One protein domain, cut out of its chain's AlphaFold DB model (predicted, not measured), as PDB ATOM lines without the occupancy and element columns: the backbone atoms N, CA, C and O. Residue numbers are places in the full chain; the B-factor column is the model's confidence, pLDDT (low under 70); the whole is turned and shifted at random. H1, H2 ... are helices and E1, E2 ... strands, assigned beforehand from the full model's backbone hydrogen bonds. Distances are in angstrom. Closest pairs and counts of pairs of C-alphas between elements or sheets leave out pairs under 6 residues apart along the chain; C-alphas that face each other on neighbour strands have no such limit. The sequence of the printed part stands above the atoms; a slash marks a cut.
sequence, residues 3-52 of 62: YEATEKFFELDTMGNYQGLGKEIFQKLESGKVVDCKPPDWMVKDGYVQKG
ATOM      1  N   TYR A   3     206.866 177.522 201.349       88.00
ATOM      2  CA  TYR A   3     205.840 177.037 200.430       88.00
ATOM      3  C   TYR A   3     206.332 175.804 199.677       88.00
ATOM      4  O   TYR A   3     207.536 175.621 199.488       88.00
ATOM      5  N   GLU A   4     205.392 174.970 199.262       88.69
ATOM      6  CA  GLU A   4     205.610 173.796 198.420       88.69
ATOM      7  C   GLU A   4     204.694 173.849 197.193       88.69
ATOM      8  O   GLU A   4     203.627 174.470 197.241       88.69
ATOM      9  N   ALA A   5     205.130 173.220 196.102       89.25
ATOM     10  CA  ALA A   5     204.321 173.033 194.903       89.25
ATOM     11  C   ALA A   5     203.213 172.013 195.161       89.25
ATOM     12  O   ALA A   5     203.430 171.015 195.846       89.25
ATOM     13  N   THR A   6     202.048 172.242 194.571       88.06
ATOM     14  CA  THR A   6     200.970 171.252 194.479       88.06
ATOM     15  C   THR A   6     201.008 170.553 193.117       88.06
ATOM     16  O   THR A   6     201.772 170.937 192.237       88.06
ATOM     17  N   GLU A   7     200.143 169.563 192.894       85.69
ATOM     18  CA  GLU A   7     199.994 168.909 191.581       85.69
ATOM     19  C   GLU A   7     199.672 169.914 190.461       85.69
ATOM     20  O   GLU A   7     200.245 169.838 189.378       85.69
ATOM     21  N   LYS A   8     198.864 170.940 190.762       86.31
ATOM     22  CA  LYS A   8     198.557 172.043 189.836       86.31
ATOM     23  C   LYS A   8     199.784 172.849 189.426       86.31
ATOM     24  O   LYS A   8     199.801 173.447 188.355       86.31
ATOM     25  N   PHE A   9     200.812 172.910 190.274       85.50
ATOM     26  CA  PHE A   9     202.054 173.605 189.945       85.50
ATOM     27  C   PHE A   9     202.732 173.008 188.714       85.50
ATOM     28  O   PHE A   9     203.308 173.746 187.925       85.50
ATOM     29  N   PHE A  10     202.631 171.690 188.531       82.12
ATOM     30  CA  PHE A  10     203.200 170.986 187.382       82.12
ATOM     31  C   PHE A  10     202.424 171.248 186.085       82.12
ATOM     32  O   PHE A  10     202.944 170.991 185.005       82.12
ATOM     33  N   GLU A  11     201.206 171.790 186.181       81.88
ATOM     34  CA  GLU A  11     200.426 172.267 185.036       81.88
ATOM     35  C   GLU A  11     200.816 173.698 184.620       81.88
ATOM     36  O   GLU A  11     200.380 174.174 183.571       81.88
ATOM     37  N   LEU A  12     201.622 174.414 185.422       78.19
ATOM     38  CA  LEU A  12     202.097 175.749 185.059       78.19
ATOM     39  C   LEU A  12     203.128 175.651 183.944       78.19
ATOM     40  O   LEU A  12     204.264 175.223 184.146       78.19
ATOM     41  N   ASP A  13     202.751 176.158 182.779       68.19
ATOM     42  CA  ASP A  13     203.682 176.284 181.678       68.19
ATOM     43  C   ASP A  13     204.713 177.394 181.972       68.19
ATOM     44  O   ASP A  13     204.375 178.527 182.343       68.19
ATOM     45  N   THR A  14     205.998 177.056 181.843       66.62
ATOM     46  CA  THR A  14     207.136 177.959 182.089       66.62
ATOM     47  C   THR A  14     207.553 178.723 180.834       66.62
ATOM     48  O   THR A  14     208.719 179.100 180.697       66.62
ATOM     49  N   MET A  15     206.614 178.982 179.916       62.28
ATOM     50  CA  MET A  15     206.806 179.781 178.699       62.28
ATOM     51  C   MET A  15     207.177 181.251 179.000       62.28
ATOM     52  O   MET A  15     206.403 182.186 178.820       62.28
ATOM     53  N   GLY A  16     208.416 181.468 179.447       60.50
ATOM     54  CA  GLY A  16     209.113 182.756 179.453       60.50
ATOM     55  C   GLY A  16     209.175 183.489 180.791       60.50
ATOM     56  O   GLY A  16     210.005 184.384 180.946       60.50
ATOM     57  N   ASN A  17     208.366 183.119 181.783       67.00
ATOM     58  CA  ASN A  17     208.423 183.748 183.097       67.00
ATOM     59  C   ASN A  17     208.037 182.728 184.166       67.00
ATOM     60  O   ASN A  17     206.959 182.149 184.097       67.00
ATOM     61  N   TYR A  18     208.906 182.509 185.156       78.00
ATOM     62  CA  TYR A  18     208.733 181.551 186.261       78.00
ATOM     63  C   TYR A  18     207.649 181.994 187.255       78.00
ATOM     64  O   TYR A  18     207.844 181.951 188.468       78.00
ATOM     65  N   GLN A  19     206.539 182.517 186.735       76.50
ATOM     66  CA  GLN A  19     205.361 182.962 187.458       76.50
ATOM     67  C   GLN A  19     205.686 183.972 188.575       76.50
ATOM     68  O   GLN A  19     205.004 184.047 189.590       76.50
ATOM     69  N   GLY A  20     206.770 184.744 188.410       79.44
ATOM     70  CA  GLY A  20     207.266 185.698 189.408       79.44
ATOM     71  C   GLY A  20     208.006 185.084 190.606       79.44
ATOM     72  O   GLY A  20     208.450 185.828 191.475       79.44
ATOM     73  N   LEU A  21     208.184 183.758 190.657       79.69
ATOM     74  CA  LEU A  21     208.950 183.061 191.701       79.69
ATOM     75  C   LEU A  21     210.465 183.126 191.473       79.69
ATOM     76  O   LEU A  21     211.245 183.020 192.417       79.69
ATOM     77  N   GLY A  22     210.880 183.305 190.218       85.06
ATOM     78  CA  GLY A  22     212.270 183.170 189.791       85.06
ATOM     79  C   GLY A  22     212.654 181.710 189.537       85.06
ATOM     80  O   GLY A  22     212.118 180.786 190.147       85.06
ATOM     81  N   LYS A  23     213.607 181.504 188.621       85.50
ATOM     82  CA  LYS A  23     214.012 180.176 188.126       85.50
ATOM     83  C   LYS A  23     214.365 179.197 189.241       85.50
ATOM     84  O   LYS A  23     213.914 178.059 189.230       85.50
ATOM     85  N   GLU A  24     215.166 179.643 190.203       87.38
ATOM     86  CA  GLU A  24     215.677 178.771 191.262       87.38
ATOM     87  C   GLU A  24     214.572 178.306 192.219       87.38
ATOM     88  O   GLU A  24     214.509 177.131 192.577       87.38
ATOM     89  N   ILE A  25     213.685 179.217 192.622       87.56
ATOM     90  CA  ILE A  25     212.548 178.898 193.492       87.56
ATOM     91  C   ILE A  25     211.582 177.975 192.752       87.56
ATOM     92  O   ILE A  25     211.178 176.961 193.312       87.56
ATOM     93  N   PHE A  26     211.276 178.285 191.488       87.00
ATOM     94  CA  PHE A  26     210.394 177.470 190.661       87.00
ATOM     95  C   PHE A  26     210.923 176.042 190.503       87.00
ATOM     96  O   PHE A  26     210.193 175.102 190.774       87.00
ATOM     97  N   GLN A  27     212.205 175.861 190.167       86.50
ATOM     98  CA  GLN A  27     212.806 174.527 190.034       86.50
ATOM     99  C   GLN A  27     212.811 173.742 191.349       86.50
ATOM    100  O   GLN A  27     212.626 172.527 191.359       86.50
ATOM    101  N   LYS A  28     213.035 174.412 192.484       88.25
ATOM    102  CA  LYS A  28     212.961 173.746 193.788       88.25
ATOM    103  C   LYS A  28     211.526 173.311 194.101       88.25
ATOM    104  O   LYS A  28     211.349 172.186 194.562       88.25
ATOM    105  N   LEU A  29     210.536 174.159 193.819       86.94
ATOM    106  CA  LEU A  29     209.113 173.846 193.963       86.94
ATOM    107  C   LEU A  29     208.699 172.691 193.040       86.94
ATOM    108  O   LEU A  29     208.175 171.702 193.533       86.94
ATOM    109  N   GLU A  30     209.038 172.754 191.752       84.88
ATOM    110  CA  GLU A  30     208.827 171.687 190.759       84.88
ATOM    111  C   GLU A  30     209.491 170.368 191.186       84.88
ATOM    112  O   GLU A  30     208.946 169.288 191.011       84.88
ATOM    113  N   SER A  31     210.648 170.427 191.848       86.06
ATOM    114  CA  SER A  31     211.307 169.238 192.400       86.06
ATOM    115  C   SER A  31     210.602 168.659 193.645       86.06
ATOM    116  O   SER A  31     211.074 167.668 194.207       86.06
ATOM    117  N   GLY A  32     209.506 169.270 194.107       82.31
ATOM    118  CA  GLY A  32     208.784 168.898 195.325       82.31
ATOM    119  C   GLY A  32     209.485 169.352 196.608       82.31
ATOM    120  O   GLY A  32     209.250 168.793 197.680       82.31
ATOM    121  N   LYS A  33     210.398 170.331 196.529       85.25
ATOM    122  CA  LYS A  33     211.074 170.876 197.711       85.25
ATOM    123  C   LYS A  33     210.284 172.031 198.301       85.25
ATOM    124  O   LYS A  33     209.845 172.943 197.606       85.25
ATOM    125  N   VAL A  34     210.230 172.042 199.626       88.69
ATOM    126  CA  VAL A  34     209.743 173.182 200.395       88.69
ATOM    127  C   VAL A  34     210.794 174.290 200.361       88.69
ATOM    128  O   VAL A  34     211.932 174.089 200.797       88.69
ATOM    129  N   VAL A  35     210.418 175.475 199.890       87.44
ATOM    130  CA  VAL A  35     211.313 176.636 199.810       87.44
ATOM    131  C   VAL A  35     210.735 177.843 200.509       87.44
ATOM    132  O   VAL A  35     209.531 178.089 200.472       87.44
ATOM    133  N   ASP A  36     211.607 178.619 201.152       88.25
ATOM    134  CA  ASP A  36     211.214 179.931 201.646       88.25
ATOM    135  C   ASP A  36     211.152 180.895 200.463       88.25
ATOM    136  O   ASP A  36     212.167 181.229 199.853       88.25
ATOM    137  N   CYS A  37     209.936 181.276 200.091       85.00
ATOM    138  CA  CYS A  37     209.698 182.241 199.034       85.00
ATOM    139  C   CYS A  37     208.474 183.089 199.368       85.00
ATOM    140  O   CYS A  37     207.697 182.789 200.279       85.00
ATOM    141  N   LYS A  38     208.316 184.187 198.633       86.56
ATOM    142  CA  LYS A  38     207.113 185.011 198.674       86.56
ATOM    143  C   LYS A  38     206.378 184.818 197.347       86.56
ATOM    144  O   LYS A  38     206.602 185.611 196.433       86.56
ATOM    145  N   PRO A  39     205.582 183.743 197.207       85.00
ATOM    146  CA  PRO A  39     204.843 183.503 195.982       85.00
ATOM    147  C   PRO A  39     203.820 184.624 195.745       85.00
ATOM    148  O   PRO A  39     203.399 185.290 196.700       85.00
ATOM    149  N   PRO A  40     203.395 184.832 194.490       86.50
ATOM    150  CA  PRO A  40     202.260 185.693 194.194       86.50
ATOM    151  C   PRO A  40     200.986 185.213 194.900       86.50
ATOM    152  O   PRO A  40     200.763 184.012 195.044       86.50
ATOM    153  N   ASP A  41     200.108 186.144 195.272       87.38
ATOM    154  CA  ASP A  41     198.847 185.827 195.961       87.38
ATOM    155  C   ASP A  41     197.924 184.936 195.115       87.38
ATOM    156  O   ASP A  41     197.308 184.011 195.639       87.38
ATOM    157  N   TRP A  42     197.894 185.159 193.794       86.69
ATOM    158  CA  TRP A  42     197.135 184.326 192.855       86.69
ATOM    159  C   TRP A  42     197.601 182.867 192.901       86.69
ATOM    160  O   TRP A  42     196.791 181.958 192.942       86.69
ATOM    161  N   MET A  43     198.902 182.626 193.043       87.12
ATOM    162  CA  MET A  43     199.461 181.277 193.086       87.12
ATOM    163  C   MET A  43     199.027 180.507 194.340       87.12
ATOM    164  O   MET A  43     198.788 179.300 194.294       87.12
ATOM    165  N   VAL A  44     198.897 181.219 195.460       88.06
ATOM    166  CA  VAL A  44     198.372 180.664 196.712       88.06
ATOM    167  C   VAL A  44     196.858 180.444 196.613       88.06
ATOM    168  O   VAL A  44     196.361 179.421 197.074       88.06
ATOM    169  N   LYS A  45     196.119 181.380 196.002       88.56
ATOM    170  CA  LYS A  45     194.653 181.319 195.861       88.56
ATOM    171  C   LYS A  45     194.173 180.248 194.888       88.56
ATOM    172  O   LYS A  45     193.240 179.521 195.211       88.56
ATOM    173  N   ASP A  46     194.812 180.131 193.730       87.62
ATOM    174  CA  ASP A  46     194.506 179.118 192.716       87.62
ATOM    175  C   ASP A  46     194.975 177.709 193.127       87.62
ATOM    176  O   ASP A  46     194.595 176.703 192.514       87.62
ATOM    177  N   GLY A  47     195.758 177.630 194.210       87.31
ATOM    178  CA  GLY A  47     196.228 176.385 194.801       87.31
ATOM    179  C   GLY A  47     197.411 175.776 194.060       87.31
ATOM    180  O   GLY A  47     197.556 174.560 194.080       87.31
ATOM    181  N   TYR A  48     198.243 176.590 193.407       88.06
ATOM    182  CA  TYR A  48     199.502 176.161 192.786       88.06
ATOM    183  C   TYR A  48     200.608 175.953 193.822       88.06
ATOM    184  O   TYR A  48     201.463 175.087 193.672       88.06
ATOM    185  N   VAL A  49     200.603 176.750 194.890       88.44
ATOM    186  CA  VAL A  49     201.505 176.558 196.026       88.44
ATOM    187  C   VAL A  49     200.724 176.588 197.323       88.44
ATOM    188  O   VAL A  49     199.788 177.368 197.493       88.44
ATOM    189  N   GLN A  50     201.143 175.764 198.270       88.19
ATOM    190  CA  GLN A  50     200.560 175.717 199.604       88.19
ATOM    191  C   GLN A  50     201.623 176.004 200.656       88.19
ATOM    192  O   GLN A  50     202.824 175.875 200.402       88.19
ATOM    193  N   LYS A  51     201.196 176.451 201.842       87.56
ATOM    194  CA  LYS A  51     202.121 176.649 202.961       87.56
ATOM    195  C   LYS A  51     202.752 175.305 203.292       87.56
ATOM    196  O   LYS A  51     202.048 174.386 203.700       87.56
ATOM    197  N   GLY A  52     204.072 175.243 203.156       76.50
ATOM    198  CA  GLY A  52     204.861 174.077 203.504       76.50
ATOM    199  C   GLY A  52     204.804 173.882 205.008       76.50
ATOM    200  O   GLY A  52     205.578 174.483 205.758       76.50
TER     201      GLY A  52
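This is residues 3 to 52 of the 62 residues of an uncharacterized protein of Candidatus Peribacteria bacterium (UniProt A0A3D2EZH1). The two ends of the printed part pair as a small ladder, E1 and E2, with H2 packed on E1, H3 near E2, and the three short helices not touching one another. The 50 residues run E1, H1, H2, H3, E2, mixed in class, under half in named elements; the sheet, E1 - E2, is antiparallel. It is compact, radius of gyration of the C-alphas 9.3 A, spanning 26 by 20 by 18 A.

Start at E1, residues 3 to 5; its antiparallel neighbour is E2, residues 49 to 51, with N 4 and O 50 within hydrogen-bond range at 3.0 A. At H2, residues 23 to 30, C-alpha 29 is closest to E1, 5.0 A from C-alpha 5. H1, residues 7 to 11, is close but not clearly touching H2: closest C-alphas 10 and 30, 6.6 A. H3, residues 41 to 45, comes closest to E2 at C-alphas 43 and 49, 5.9 A. Every O i to N i+4 pair is within range in H2 and H3; H1 has 0 of 1, but 2 of 2 O i to N i+3.

Find C-alpha 3 at (205.840, 177.037, 200.430), where E1 begins; H2 runs 10.3 A from first to last C-alpha; E2 ends at C-alpha 51 at (202.121, 176.649, 202.961).

The printed part has no cut; the H1 to H2 link is long, and residues 13 to 17 have pLDDT under 70.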